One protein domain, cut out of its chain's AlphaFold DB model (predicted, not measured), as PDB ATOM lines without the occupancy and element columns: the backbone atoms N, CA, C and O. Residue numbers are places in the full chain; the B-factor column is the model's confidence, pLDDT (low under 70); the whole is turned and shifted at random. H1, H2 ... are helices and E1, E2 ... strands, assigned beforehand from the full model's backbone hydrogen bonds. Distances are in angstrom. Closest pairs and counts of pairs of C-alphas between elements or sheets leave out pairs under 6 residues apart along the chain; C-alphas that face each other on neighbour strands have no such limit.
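This is residues 104 to 134 and 168 to 239 of the 404 residues of the protein "Excinuclease ABC subunit C" of Paenibacillus phyllosphaerae (UniProt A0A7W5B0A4). The body is built round two helices, H4 and H2, which slant past each other near one point, with two short strands, E1 and E2, by them; at one end of the long axis lies a lobe of loops that holds the short helix H3, and at the other end residues 119 to 134, of which 120 to 134 belong to H1, stick out as an arm. The printed part has 103 residues, with four named helices and two named strands in the order E1, H1, E2, H2, H3, H4; each strand pairs with no named strand. The class is mostly helix. The whole is only just loose, close to compact, with a radius of gyration of the C-alphas of 15.8 A, and it is elongated, spanning 49 by 29 by 23 A.

H4, residues 222 to 237, and H2, residues 177 to 190, are close but not clearly touching, their closest C-alphas being those of Val 187 and Ala 232, 6.4 A apart. They run opposite ways at a steep tilt of 38 degrees, only just steep. The closest C-alphas of H4 and E2, residues 170 to 174, are those of Phe 171 and Leu 236, 6.3 A apart. Those of E2 and H2 are Phe 174 and Arg 180, at 6.0 A. For E1, residues 113 to 117, and H2 they are Leu 113 and Leu 184, at 7.1 A, while E1 and H4 are apart. The closest C-alphas of E1 and E2 are those of Tyr 116 and Arg 170, 7.9 A apart. H3, residues 205 to 208, and H1, residues 120 to 134, are each apart from the other named elements. Every O i to N i+4 pair is within hydrogen-bond range in H2 and H4, and 10 of 11 are in H1; H3 is too short for such a pair.

H4 is 22.3 A long, from C-alpha 222 at (131.098, 147.910, 189.325) to C-alpha 237 at (150.818, 153.930, 197.755). H1 is 21.3 A long and H2 is 19.7 A. E1 measures 13.0 A, beginning at C-alpha 113 at (138.810, 153.809, 202.502), E2 10.9 A and H3 5.1 A.

The C-alphas of Gln 132 and His 208, 50.7 A apart, are the two farthest apart. Without residues 119 to 134, which stand free, the body spans 36 by 23 by 20 A. Residues 135 to 167 are not printed, and C-alphas 134 and 168 are 20.3 A apart across the cut. The links from H2 to H3 and from H3 to H4 are long. The mean pLDDT of the printed part is 74.1; 33 residues are under 70, among them residues 117 to 134 and 172 to 179.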
ATOM      1  N   GLN A 104     142.972 152.121 205.126       82.88
ATOM      2  CA  GLN A 104     142.882 150.778 204.579       82.88
ATOM      3  C   GLN A 104     141.817 150.772 203.497       82.88
ATOM      4  O   GLN A 104     140.722 151.290 203.725       82.88
ATOM      5  N   MET A 105     142.130 150.185 202.346       85.81
ATOM      6  CA  MET A 105     141.109 149.823 201.372       85.81
ATOM      7  C   MET A 105     140.440 148.524 201.833       85.81
ATOM      8  O   MET A 105     141.115 147.524 202.064       85.81
ATOM      9  N   THR A 106     139.124 148.550 202.036       86.81
ATOM     10  CA  THR A 106     138.354 147.359 202.437       86.81
ATOM     11  C   THR A 106     138.209 146.379 201.279       86.81
ATOM     12  O   THR A 106     138.024 146.819 200.145       86.81
ATOM     13  N   ASP A 107     138.111 145.089 201.577       82.81
ATOM     14  CA  ASP A 107     137.940 144.028 200.574       82.81
ATOM     15  C   ASP A 107     136.466 143.692 200.236       82.81
ATOM     16  O   ASP A 107     136.087 142.598 199.836       82.81
ATOM     17  N   GLU A 108     135.562 144.649 200.432       86.25
ATOM     18  CA  GLU A 108     134.156 144.482 200.056       86.25
ATOM     19  C   GLU A 108     133.975 144.586 198.526       86.25
ATOM     20  O   GLU A 108     134.769 145.228 197.838       86.25
ATOM     21  N   ARG A 109     132.855 144.065 197.989       86.25
ATOM     22  CA  ARG A 109     132.471 144.198 196.560       86.25
ATOM     23  C   ARG A 109     132.631 145.627 196.021       86.25
ATOM     24  O   ARG A 109     133.070 145.818 194.890       86.25
ATOM     25  N   TYR A 110     132.302 146.609 196.859       90.75
ATOM     26  CA  TYR A 110     132.527 148.031 196.615       90.75
ATOM     27  C   TYR A 110     133.484 148.584 197.675       90.75
ATOM     28  O   TYR A 110     133.012 149.039 198.729       90.75
ATOM     29  N   PRO A 111     134.805 148.549 197.407       90.81
ATOM     30  CA  PRO A 111     135.828 148.979 198.347       90.81
ATOM     31  C   PRO A 111     135.633 150.421 198.814       90.81
ATOM     32  O   PRO A 111     135.197 151.290 198.052       90.81
ATOM     33  N   ARG A 112     135.984 150.690 200.066       90.50
ATOM     34  CA  ARG A 112     136.025 152.028 200.656       90.50
ATOM     35  C   ARG A 112     137.326 152.218 201.417       90.50
ATOM     36  O   ARG A 112     137.915 151.254 201.902       90.50
ATOM     37  N   LEU A 113     137.725 153.472 201.591       87.56
ATOM     38  CA  LEU A 113     138.810 153.809 202.502       87.56
ATOM     39  C   LEU A 113     138.281 153.931 203.932       87.56
ATOM     40  O   LEU A 113     137.408 154.752 204.223       87.56
ATOM     41  N   ALA A 114     138.842 153.129 204.830       83.88
ATOM     42  CA  ALA A 114     138.539 153.126 206.253       83.88
ATOM     43  C   ALA A 114     139.780 153.481 207.079       83.88
ATOM     44  O   ALA A 114     140.917 153.299 206.645       83.88
ATOM     45  N   VAL A 115     139.568 153.989 208.295       77.75
ATOM     46  CA  VAL A 115     140.659 154.191 209.252       77.75
ATOM     47  C   VAL A 115     140.899 152.886 210.002       77.75
ATOM     48  O   VAL A 115     140.020 152.417 210.722       77.75
ATOM     49  N   TYR A 116     142.105 152.343 209.880       72.06
ATOM     50  CA  TYR A 116     142.538 151.142 210.581       72.06
ATOM     51  C   TYR A 116     143.507 151.491 211.713       72.06
ATOM     52  O   TYR A 116     144.472 152.239 211.534       72.06
ATOM     53  N   TYR A 117     143.276 150.918 212.893       62.06
ATOM     54  CA  TYR A 117     144.184 151.010 214.033       62.06
ATOM     55  C   TYR A 117     144.799 149.631 214.263       62.06
ATOM     56  O   TYR A 117     144.088 148.684 214.584       62.06
ATOM     57  N   ARG A 118     146.123 149.512 214.101       52.62
ATOM     58  CA  ARG A 118     146.831 148.233 214.264       52.62
ATOM     59  C   ARG A 118     146.770 147.771 215.722       52.62
ATOM     60  O   ARG A 118     147.407 148.389 216.578       52.62
ATOM     61  N   ASP A 119     146.056 146.676 215.989       53.06
ATOM     62  CA  ASP A 119     146.078 146.004 217.291       53.06
ATOM     63  C   ASP A 119     147.367 145.171 217.415       53.06
ATOM     64  O   ASP A 119     147.670 144.279 216.619       53.06
ATOM     65  N   ARG A 120     148.167 145.473 218.443       44.53
ATOM     66  CA  ARG A 120     149.454 144.814 218.701       44.53
ATOM     67  C   ARG A 120     149.300 143.337 219.093       44.53
ATOM     68  O   ARG A 120     150.298 142.617 219.065       44.53
ATOM     69  N   ARG A 121     148.098 142.884 219.477       44.88
ATOM     70  CA  ARG A 121     147.819 141.477 219.824       44.88
ATOM     71  C   ARG A 121     147.650 140.599 218.582       44.88
ATOM     72  O   ARG A 121     148.220 139.511 218.557       44.88
ATOM     73  N   GLN A 122     146.973 141.093 217.543       40.88
ATOM     74  CA  GLN A 122     146.828 140.387 216.260       40.88
ATOM     75  C   GLN A 122     148.166 140.262 215.524       40.88
ATOM     76  O   GLN A 122     148.512 139.174 215.084       40.88
ATOM     77  N   ALA A 123     148.998 141.309 215.540       40.28
ATOM     78  CA  ALA A 123     150.317 141.278 214.897       40.28
ATOM     79  C   ALA A 123     151.275 140.208 215.471       40.28
ATOM     80  O   ALA A 123     152.147 139.719 214.758       40.28
ATOM     81  N   LYS A 124     151.133 139.836 216.755       35.97
ATOM     82  CA  LYS A 124     151.890 138.718 217.348       35.97
ATOM     83  C   LYS A 124     151.345 137.357 216.920       35.97
ATOM     84  O   LYS A 124     152.143 136.449 216.734       35.97
ATOM     85  N   ALA A 125     150.027 137.219 216.778       36.47
ATOM     86  CA  ALA A 125     149.396 135.987 216.312       36.47
ATOM     87  C   ALA A 125     149.703 135.732 214.826       36.47
ATOM     88  O   ALA A 125     150.134 134.641 214.478       36.47
ATOM     89  N   GLU A 126     149.598 136.761 213.983       38.28
ATOM     90  CA  GLU A 126     149.940 136.706 212.553       38.28
ATOM     91  C   GLU A 126     151.427 136.387 212.337       38.28
ATOM     92  O   GLU A 126     151.756 135.506 211.551       38.28
ATOM     93  N   ALA A 127     152.339 137.014 213.093       40.62
ATOM     94  CA  ALA A 127     153.771 136.710 213.010       40.62
ATOM     95  C   ALA A 127     154.102 135.268 213.440       40.62
ATOM     96  O   ALA A 127     154.993 134.646 212.862       40.62
ATOM     97  N   HIS A 128     153.382 134.733 214.431       37.53
ATOM     98  CA  HIS A 128     153.551 133.357 214.898       37.53
ATOM     99  C   HIS A 128     153.022 132.343 213.874       37.53
ATOM    100  O   HIS A 128     153.669 131.327 213.629       37.53
ATOM    101  N   ILE A 129     151.894 132.650 213.227       40.22
ATOM    102  CA  ILE A 129     151.306 131.837 212.156       40.22
ATOM    103  C   ILE A 129     152.211 131.848 210.914       40.22
ATOM    104  O   ILE A 129     152.512 130.783 210.382       40.22
ATOM    105  N   SER A 130     152.745 133.004 210.505       37.75
ATOM    106  CA  SER A 130     153.691 133.093 209.381       37.75
ATOM    107  C   SER A 130     155.024 132.388 209.660       37.75
ATOM    108  O   SER A 130     155.582 131.767 208.758       37.75
ATOM    109  N   GLN A 131     155.532 132.417 210.901       44.22
ATOM    110  CA  GLN A 131     156.712 131.629 211.293       44.22
ATOM    111  C   GLN A 131     156.427 130.121 211.330       44.22
ATOM    112  O   GLN A 131     157.294 129.324 210.962       44.22
ATOM    113  N   GLN A 132     155.223 129.710 211.735       42.84
ATOM    114  CA  GLN A 132     154.823 128.302 211.719       42.84
ATOM    115  C   GLN A 132     154.658 127.788 210.285       42.84
ATOM    116  O   GLN A 132     155.221 126.751 209.962       42.84
ATOM    117  N   LEU A 133     154.019 128.552 209.397       43.25
ATOM    118  CA  LEU A 133     153.866 128.193 207.983       43.25
ATOM    119  C   LEU A 133     155.217 128.117 207.246       43.25
ATOM    120  O   LEU A 133     155.461 127.150 206.519       43.25
ATOM    121  N   ALA A 134     156.134 129.061 207.496       39.09
ATOM    122  CA  ALA A 134     157.483 129.056 206.918       39.09
ATOM    123  C   ALA A 134     158.363 127.892 207.421       39.09
ATOM    124  O   ALA A 134     159.201 127.377 206.676       39.09
ATOM    125  N   GLU A 168     145.186 142.864 203.183       55.56
ATOM    126  CA  GLU A 168     144.409 144.105 203.303       55.56
ATOM    127  C   GLU A 168     145.257 145.358 203.037       55.56
ATOM    128  O   GLU A 168     146.215 145.659 203.762       55.56
ATOM    129  N   GLU A 169     144.911 146.093 201.981       67.62
ATOM    130  CA  GLU A 169     145.774 147.138 201.452       67.62
ATOM    131  C   GLU A 169     145.776 148.369 202.369       67.62
ATOM    132  O   GLU A 169     144.849 149.182 202.378       67.62
ATOM    133  N   ARG A 170     146.823 148.481 203.195       73.00
ATOM    134  CA  ARG A 170     146.987 149.511 204.232       73.00
ATOM    135  C   ARG A 170     148.009 150.578 203.812       73.00
ATOM    136  O   ARG A 170     149.104 150.269 203.347       73.00
ATOM    137  N   PHE A 171     147.680 151.843 204.061       72.12
ATOM    138  CA  PHE A 171     148.464 153.044 203.762       72.12
ATOM    139  C   PHE A 171     148.732 153.831 205.050       72.12
ATOM    140  O   PHE A 171     147.831 154.033 205.859       72.12
ATOM    141  N   GLY A 172     149.961 154.293 205.263       61.03
ATOM    142  CA  GLY A 172     150.396 154.897 206.530       61.03
ATOM    143  C   GLY A 172     151.656 154.206 207.052       61.03
ATOM    144  O   GLY A 172     152.264 153.444 206.299       61.03
ATOM    145  N   PRO A 173     152.066 154.422 208.315       56.75
ATOM    146  CA  PRO A 173     151.346 155.048 209.434       56.75
ATOM    147  C   PRO A 173     151.185 156.578 209.366       56.75
ATOM    148  O   PRO A 173     152.164 157.300 209.209       56.75
ATOM    149  N   PHE A 174     149.979 157.103 209.617       57.50
ATOM    150  CA  PHE A 174     149.753 158.551 209.696       57.50
ATOM    151  C   PHE A 174     150.028 159.122 211.093       57.50
ATOM    152  O   PHE A 174     149.472 158.692 212.108       57.50
ATOM    153  N   ALA A 175     150.867 160.156 211.112       45.91
ATOM    154  CA  ALA A 175     151.327 160.896 212.285       45.91
ATOM    155  C   ALA A 175     150.246 161.731 212.987       45.91
ATOM    156  O   ALA A 175     150.221 161.868 214.211       45.91
ATOM    157  N   SER A 176     149.385 162.346 212.180       53.41
ATOM    158  CA  SER A 176     148.358 163.285 212.609       53.41
ATOM    159  C   SER A 176     147.008 162.732 212.189       53.41
ATOM    160  O   SER A 176     146.769 162.517 211.001       53.41
ATOM    161  N   SER A 177     146.119 162.522 213.162       57.19
ATOM    162  CA  SER A 177     144.736 162.128 212.889       57.19
ATOM    163  C   SER A 177     144.041 163.160 212.010       57.19
ATOM    164  O   SER A 177     143.360 162.791 211.069       57.19
ATOM    165  N   TYR A 178     144.301 164.448 212.253       51.62
ATOM    166  CA  TYR A 178     143.767 165.537 211.445       51.62
ATOM    167  C   TYR A 178     144.214 165.437 209.984       51.62
ATOM    168  O   TYR A 178     143.383 165.491 209.087       51.62
ATOM    169  N   PHE A 179     145.513 165.237 209.746       57.62
ATOM    170  CA  PHE A 179     146.057 165.111 208.392       57.62
ATOM    171  C   PHE A 179     145.505 163.874 207.675       57.62
ATOM    172  O   PHE A 179     145.039 163.977 206.547       57.62
ATOM    173  N   ARG A 180     145.491 162.722 208.356       71.12
ATOM    174  CA  ARG A 180     144.870 161.492 207.853       71.12
ATOM    175  C   ARG A 180     143.417 161.730 207.455       71.12
ATOM    176  O   ARG A 180     143.016 161.303 206.382       71.12
ATOM    177  N   ASP A 181     142.641 162.383 208.316       64.06
ATOM    178  CA  ASP A 181     141.218 162.618 208.076       64.06
ATOM    179  C   ASP A 181     141.012 163.579 206.894       64.06
ATOM    180  O   ASP A 181     140.112 163.360 206.090       64.06
ATOM    181  N   GLN A 182     141.872 164.589 206.726       62.47
ATOM    182  CA  GLN A 182     141.856 165.467 205.548       62.47
ATOM    183  C   GLN A 182     142.242 164.728 204.264       62.47
ATOM    184  O   GLN A 182     141.560 164.873 203.253       62.47
ATOM    185  N   LEU A 183     143.287 163.899 204.305       72.88
ATOM    186  CA  LEU A 183     143.703 163.083 203.167       72.88
ATOM    187  C   LEU A 183     142.608 162.083 202.776       72.88
ATOM    188  O   LEU A 183     142.280 161.961 201.603       72.88
ATOM    189  N   LEU A 184     141.996 161.420 203.757       80.62
ATOM    190  CA  LEU A 184     140.859 160.527 203.547       80.62
ATOM    191  C   LEU A 184     139.692 161.257 202.875       80.62
ATOM    192  O   LEU A 184     139.126 160.753 201.908       80.62
ATOM    193  N   LEU A 185     139.340 162.449 203.367       75.31
ATOM    194  CA  LEU A 185     138.288 163.269 202.771       75.31
ATOM    195  C   LEU A 185     138.624 163.673 201.333       75.31
ATOM    196  O   LEU A 185     137.742 163.591 200.484       75.31
ATOM    197  N   PHE A 186     139.869 164.076 201.063       77.44
ATOM    198  CA  PHE A 186     140.332 164.443 199.725       77.44
ATOM    199  C   PHE A 186     140.256 163.263 198.755       77.44
ATOM    200  O   PHE A 186     139.654 163.392 197.697       77.44
ATOM    201  N   VAL A 187     140.822 162.109 199.122       81.56
ATOM    202  CA  VAL A 187     140.860 160.935 198.239       81.56
ATOM    203  C   VAL A 187     139.449 160.421 197.960       81.56
ATOM    204  O   VAL A 187     139.123 160.138 196.809       81.56
ATOM    205  N   ASN A 188     138.584 160.374 198.979       86.75
ATOM    206  CA  ASN A 188     137.186 159.990 198.787       86.75
ATOM    207  C   ASN A 188     136.429 160.975 197.883       86.75
ATOM    208  O   ASN A 188     135.635 160.537 197.062       86.75
ATOM    209  N   ASP A 189     136.678 162.282 198.012       79.94
ATOM    210  CA  ASP A 189     136.059 163.310 197.162       79.94
ATOM    211  C   ASP A 189     136.551 163.219 195.712       79.94
ATOM    212  O   ASP A 189     135.744 163.209 194.786       79.94
ATOM    213  N   HIS A 190     137.868 163.113 195.522       82.00
ATOM    214  CA  HIS A 190     138.524 163.142 194.217       82.00
ATOM    215  C   HIS A 190     138.180 161.914 193.366       82.00
ATOM    216  O   HIS A 190     137.835 162.062 192.198       82.00
ATOM    217  N   TYR A 191     138.199 160.721 193.966       85.81
ATOM    218  CA  TYR A 191     137.833 159.468 193.292       85.81
ATOM    219  C   TYR A 191     136.367 159.066 193.505       85.81
ATOM    220  O   TYR A 191     135.965 157.971 193.121       85.81
ATOM    221  N   GLN A 192     135.566 159.932 194.140       89.75
ATOM    222  CA  GLN A 192     134.138 159.722 194.409       89.75
ATOM    223  C   GLN A 192     133.821 158.362 195.057       89.75
ATOM    224  O   GLN A 192     132.823 157.704 194.734       89.75
ATOM    225  N   LEU A 193     134.673 157.940 195.994       92.19
ATOM    226  CA  LEU A 193     134.521 156.680 196.712       92.19
ATOM    227  C   LEU A 193     133.398 156.770 197.747       92.19
ATOM    228  O   LEU A 193     133.128 157.824 198.332       92.19
ATOM    229  N   ARG A 194     132.747 155.637 198.020       92.44
ATOM    230  CA  ARG A 194     131.719 155.575 199.062       92.44
ATOM    231  C   ARG A 194     132.342 155.693 200.453       92.44
ATOM    232  O   ARG A 194     133.416 155.166 200.723       92.44
ATOM    233  N   THR A 195     131.601 156.305 201.369       88.56
ATOM    234  CA  THR A 195     131.965 156.408 202.793       88.56
ATOM    235  C   THR A 195     130.960 155.733 203.724       88.56
ATOM    236  O   THR A 195     131.194 155.664 204.926       88.56
ATOM    237  N   CYS A 196     129.838 155.232 203.194       87.38
ATOM    238  CA  CYS A 196     128.829 154.528 203.979       87.38
ATOM    239  C   CYS A 196     129.362 153.176 204.468       87.38
ATOM    240  O   CYS A 196     129.898 152.413 203.668       87.38
ATOM    241  N   ASP A 197     129.174 152.858 205.751       81.88
ATOM    242  CA  ASP A 197     129.538 151.543 206.294       81.88
ATOM    243  C   ASP A 197     128.621 150.454 205.718       81.88
ATOM    244  O   ASP A 197     129.080 149.513 205.078       81.88
ATOM    245  N   THR A 198     127.304 150.632 205.836       85.38
ATOM    246  CA  THR A 198     126.304 149.761 205.198       85.38
ATOM    247  C   THR A 198     125.801 150.391 203.903       85.38
ATOM    248  O   THR A 198     125.487 151.584 203.875       85.38
ATOM    249  N   MET A 199     125.706 149.605 202.826       87.06
ATOM    250  CA  MET A 199     125.247 150.105 201.529       87.06
ATOM    251  C   MET A 199     123.750 150.472 201.582       87.06
ATOM    252  O   MET A 199     122.921 149.593 201.834       87.06
ATOM    253  N   PRO A 200     123.374 151.743 201.355       87.94
ATOM    254  CA  PRO A 200     121.972 152.134 201.265       87.94
ATOM    255  C   PRO A 200     121.358 151.657 199.939       87.94
ATOM    256  O   PRO A 200     122.072 151.357 198.993       87.94
ATOM    257  N   LYS A 201     120.022 151.622 199.854       87.50
ATOM    258  CA  LYS A 201     119.299 151.272 198.610       87.50
ATOM    259  C   LYS A 201     119.101 152.449 197.645       87.50
ATOM    260  O   LYS A 201     118.699 152.231 196.513       87.50
ATOM    261  N   LYS A 202     119.289 153.681 198.123       91.00
ATOM    262  CA  LYS A 202     119.106 154.923 197.360       91.00
ATOM    263  C   LYS A 202     120.322 155.818 197.532       91.00
ATOM    264  O   LYS A 202     120.960 155.779 198.592       91.00
ATOM    265  N   VAL A 203     120.600 156.647 196.532       90.44
ATOM    266  CA  VAL A 203     121.654 157.658 196.614       90.44
ATOM    267  C   VAL A 203     121.397 158.654 197.746       90.44
ATOM    268  O   VAL A 203     120.265 159.026 198.054       90.44
ATOM    269  N   CYS A 204     122.478 159.079 198.398       90.62
ATOM    270  CA  CYS A 204     122.440 160.043 199.493       90.62
ATOM    271  C   CYS A 204     122.890 161.438 199.034       90.62
ATOM    272  O   CYS A 204     123.305 161.649 197.893       90.62
ATOM    273  N   LEU A 205     122.886 162.399 199.960       89.38
ATOM    274  CA  LEU A 205     123.330 163.769 199.699       89.38
ATOM    275  C   LEU A 205     124.755 163.850 199.116       89.38
ATOM    276  O   LEU A 205     125.010 164.695 198.265       89.38
ATOM    277  N   LEU A 206     125.677 162.968 199.523       85.31
ATOM    278  CA  LEU A 206     127.058 162.989 199.020       85.31
ATOM    279  C   LEU A 206     127.136 162.747 197.507       85.31
ATOM    280  O   LEU A 206     127.972 163.356 196.849       85.31
ATOM    281  N   TYR A 207     126.245 161.923 196.949       89.56
ATOM    282  CA  TYR A 207     126.142 161.738 195.500       89.56
ATOM    283  C   TYR A 207     125.644 163.012 194.803       89.56
ATOM    284  O   TYR A 207     126.246 163.469 193.832       89.56
ATOM    285  N   HIS A 208     124.590 163.643 195.332       86.94
ATOM    286  CA  HIS A 208     124.059 164.891 194.770       86.94
ATOM    287  C   HIS A 208     125.068 166.045 194.838       86.94
ATOM    288  O   HIS A 208     125.099 166.887 193.946       86.94
ATOM    289  N   LEU A 209     125.945 166.032 195.844       79.94
ATOM    290  CA  LEU A 209     127.079 166.949 195.972       79.94
ATOM    291  C   LEU A 209     128.308 166.539 195.138       79.94
ATOM    292  O   LEU A 209     129.343 167.191 195.244       79.94
ATOM    293  N   LYS A 210     128.215 165.478 194.322       79.94
ATOM    294  CA  LYS A 210     129.298 164.944 193.470       79.94
ATOM    295  C   LYS A 210     130.541 164.472 194.236       79.94
ATOM    296  O   LYS A 210     131.642 164.489 193.695       79.94
ATOM    297  N   ARG A 211     130.354 164.014 195.475       80.00
ATOM    298  CA  ARG A 211     131.401 163.486 196.372       80.00
ATOM    299  C   ARG A 211     131.390 161.959 196.494       80.00
ATOM    300  O   ARG A 211     132.148 161.392 197.267       80.00
ATOM    301  N   CYS A 212     130.465 161.304 195.803       89.62
ATOM    302  CA  CYS A 212     130.297 159.858 195.744       89.62
ATOM    303  C   CYS A 212     129.727 159.517 194.365       89.62
ATOM    304  O   CYS A 212     128.895 160.262 193.851       89.62
ATOM    305  N   SER A 213     130.146 158.396 193.792       91.38
ATOM    306  CA  SER A 213     129.722 157.922 192.471       91.38
ATOM    307  C   SER A 213     128.314 157.316 192.454       91.38
ATOM    308  O   SER A 213     127.757 157.079 191.390       91.38
ATOM    309  N   GLY A 214     127.696 157.099 193.622       91.44
ATOM    310  CA  GLY A 214     126.309 156.631 193.710       91.44
ATOM    311  C   GLY A 214     126.130 155.139 193.411       91.44
ATOM    312  O   GLY A 214     125.022 154.714 193.089       91.44
ATOM    313  N   VAL A 215     127.189 154.337 193.566       92.94
ATOM    314  CA  VAL A 215     127.199 152.887 193.282       92.94
ATOM    315  C   VAL A 215     126.074 152.095 193.967       92.94
ATOM    316  O   VAL A 215     125.599 151.099 193.438       92.94
ATOM    317  N   CYS A 216     125.576 152.590 195.101       90.56
ATOM    318  CA  CYS A 216     124.423 152.053 195.826       90.56
ATOM    319  C   CYS A 216     123.126 151.933 195.001       90.56
ATOM    320  O   CYS A 216     122.297 151.081 195.307       90.56
ATOM    321  N   GLU A 217     122.951 152.769 193.975       92.69
ATOM    322  CA  GLU A 217     121.781 152.773 193.081       92.69
ATOM    323  C   GLU A 217     122.186 152.474 191.625       92.69
ATOM    324  O   GLU A 217     121.408 152.679 190.702       92.69
ATOM    325  N   GLY A 218     123.417 151.993 191.398       90.06
ATOM    326  CA  GLY A 218     123.898 151.626 190.062       90.06
ATOM    327  C   GLY A 218     124.232 152.805 189.140       90.06
ATOM    328  O   GLY A 218     124.277 152.627 187.929       90.06
ATOM    329  N   MET A 219     124.493 154.000 189.686       90.56
ATOM    330  CA  MET A 219     124.859 155.194 188.894       90.56
ATOM    331  C   MET A 219     126.257 155.112 188.249       90.56
ATOM    332  O   MET A 219     126.614 155.957 187.431       90.56
ATOM    333  N   ILE A 220     127.043 154.108 188.630       91.88
ATOM    334  CA  ILE A 220     128.354 153.756 188.083       91.88
ATOM    335  C   ILE A 220     128.419 152.230 187.974       91.88
ATOM    336  O   ILE A 220     127.820 151.528 188.800       91.88
ATOM    337  N   SER A 221     129.135 151.714 186.976       93.06
ATOM    338  CA  SER A 221     129.369 150.276 186.871       93.06
ATOM    339  C   SER A 221     130.287 149.789 188.000       93.06
ATOM    340  O   SER A 221     131.066 150.547 188.585       93.06
ATOM    341  N   GLU A 222     130.199 148.504 188.333       91.62
ATOM    342  CA  GLU A 222     131.098 147.910 189.325       91.62
ATOM    343  C   GLU A 222     132.562 147.950 188.870       91.62
ATOM    344  O   GLU A 222     133.449 148.211 189.681       91.62
ATOM    345  N   GLU A 223     132.811 147.742 187.579       91.25
ATOM    346  CA  GLU A 223     134.153 147.764 187.006       91.25
ATOM    347  C   GLU A 223     134.788 149.155 187.107       91.25
ATOM    348  O   GLU A 223     135.905 149.283 187.617       91.25
ATOM    349  N   ASP A 224     134.041 150.195 186.727       88.94
ATOM    350  CA  ASP A 224     134.495 151.585 186.796       88.94
ATOM    351  C   ASP A 224     134.744 152.007 188.245       88.94
ATOM    352  O   ASP A 224     135.791 152.574 188.562       88.94
ATOM    353  N   TYR A 225     133.833 151.652 189.160       93.44
ATOM    354  CA  TYR A 225     134.018 151.918 190.586       93.44
ATOM    355  C   TYR A 225     135.296 151.257 191.123       93.44
ATOM    356  O   TYR A 225     136.083 151.885 191.839       93.44
ATOM    357  N   ARG A 226     135.537 149.986 190.768       90.62
ATOM    358  CA  ARG A 226     136.761 149.268 191.158       90.62
ATOM    359  C   ARG A 226     138.008 149.859 190.504       90.62
ATOM    360  O   ARG A 226     139.084 149.745 191.092       90.62
ATOM    361  N   SER A 227     137.905 150.462 189.320       88.00
ATOM    362  CA  SER A 227     139.010 151.211 188.711       88.00
ATOM    363  C   SER A 227     139.345 152.451 189.538       88.00
ATOM    364  O   SER A 227     140.488 152.608 189.965       88.00
ATOM    365  N   SER A 228     138.340 153.261 189.894       87.00
ATOM    366  CA  SER A 228     138.528 154.444 190.746       87.00
ATOM    367  C   SER A 228     139.116 154.090 192.117       87.00
ATOM    368  O   SER A 228     140.006 154.778 192.613       87.00
ATOM    369  N   ALA A 229     138.682 152.977 192.721       88.50
ATOM    370  CA  ALA A 229     139.264 152.484 193.971       88.50
ATOM    371  C   ALA A 229     140.743 152.074 193.810       88.50
ATOM    372  O   ALA A 229     141.570 152.409 194.661       88.50
ATOM    373  N   ARG A 230     141.102 151.398 192.709       86.00
ATOM    374  CA  ARG A 230     142.496 151.020 192.403       86.00
ATOM    375  C   ARG A 230     143.387 152.239 192.179       86.00
ATOM    376  O   ARG A 230     144.519 152.266 192.665       86.00
ATOM    377  N   GLU A 231     142.886 153.262 191.498       81.94
ATOM    378  CA  GLU A 231     143.603 154.524 191.301       81.94
ATOM    379  C   GLU A 231     143.823 155.265 192.622       81.94
ATOM    380  O   GLU A 231     144.952 155.666 192.915       81.94
ATOM    381  N   ALA A 232     142.796 155.347 193.474       83.88
ATOM    382  CA  ALA A 232     142.908 155.914 194.816       83.88
ATOM    383  C   ALA A 232     143.965 155.190 195.665       83.88
ATOM    384  O   ALA A 232     144.805 155.821 196.312       83.88
ATOM    385  N   ALA A 233     143.973 153.857 195.623       81.88
ATOM    386  CA  ALA A 233     144.991 153.049 196.278       81.88
ATOM    387  C   ALA A 233     146.397 153.249 195.685       81.88
ATOM    388  O   ALA A 233     147.395 153.231 196.406       81.88
ATOM    389  N   SER A 234     146.515 153.426 194.369       77.06
ATOM    390  CA  SER A 234     147.790 153.730 193.703       77.06
ATOM    391  C   SER A 234     148.337 155.098 194.129       77.06
ATOM    392  O   SER A 234     149.533 155.228 194.410       77.06
ATOM    393  N   LEU A 235     147.456 156.094 194.270       76.00
ATOM    394  CA  LEU A 235     147.797 157.421 194.774       76.00
ATOM    395  C   LEU A 235     148.306 157.359 196.221       76.00
ATOM    396  O   LEU A 235     149.348 157.924 196.543       76.00
ATOM    397  N   LEU A 236     147.602 156.619 197.082       72.88
ATOM    398  CA  LEU A 236     147.967 156.445 198.491       72.88
ATOM    399  C   LEU A 236     149.211 155.570 198.709       72.88
ATOM    400  O   LEU A 236     149.868 155.706 199.742       72.88
ATOM    401  N   ARG A 237     149.552 154.685 197.764       68.25
ATOM    402  CA  ARG A 237     150.818 153.930 197.755       68.25
ATOM    403  C   ARG A 237     152.007 154.822 197.436       68.25
ATOM    404  O   ARG A 237     153.045 154.732 198.083       68.25
ATOM    405  N   ASN A 238     151.848 155.682 196.441       60.72
ATOM    406  CA  ASN A 238     152.913 156.520 195.912       60.72
ATOM    407  C   ASN A 238     152.834 157.937 196.499       60.72
ATOM    408  O   ASN A 238     152.842 158.881 195.718       60.72
ATOM    409  N   GLN A 239     152.768 158.077 197.840       55.41
ATOM    410  CA  GLN A 239     152.526 159.314 198.635       55.41
ATOM    411  C   GLN A 239     153.421 160.551 198.330       55.41
ATOM    412  O   GLN A 239     153.461 161.488 199.121       55.41
TER     413      GLN A 239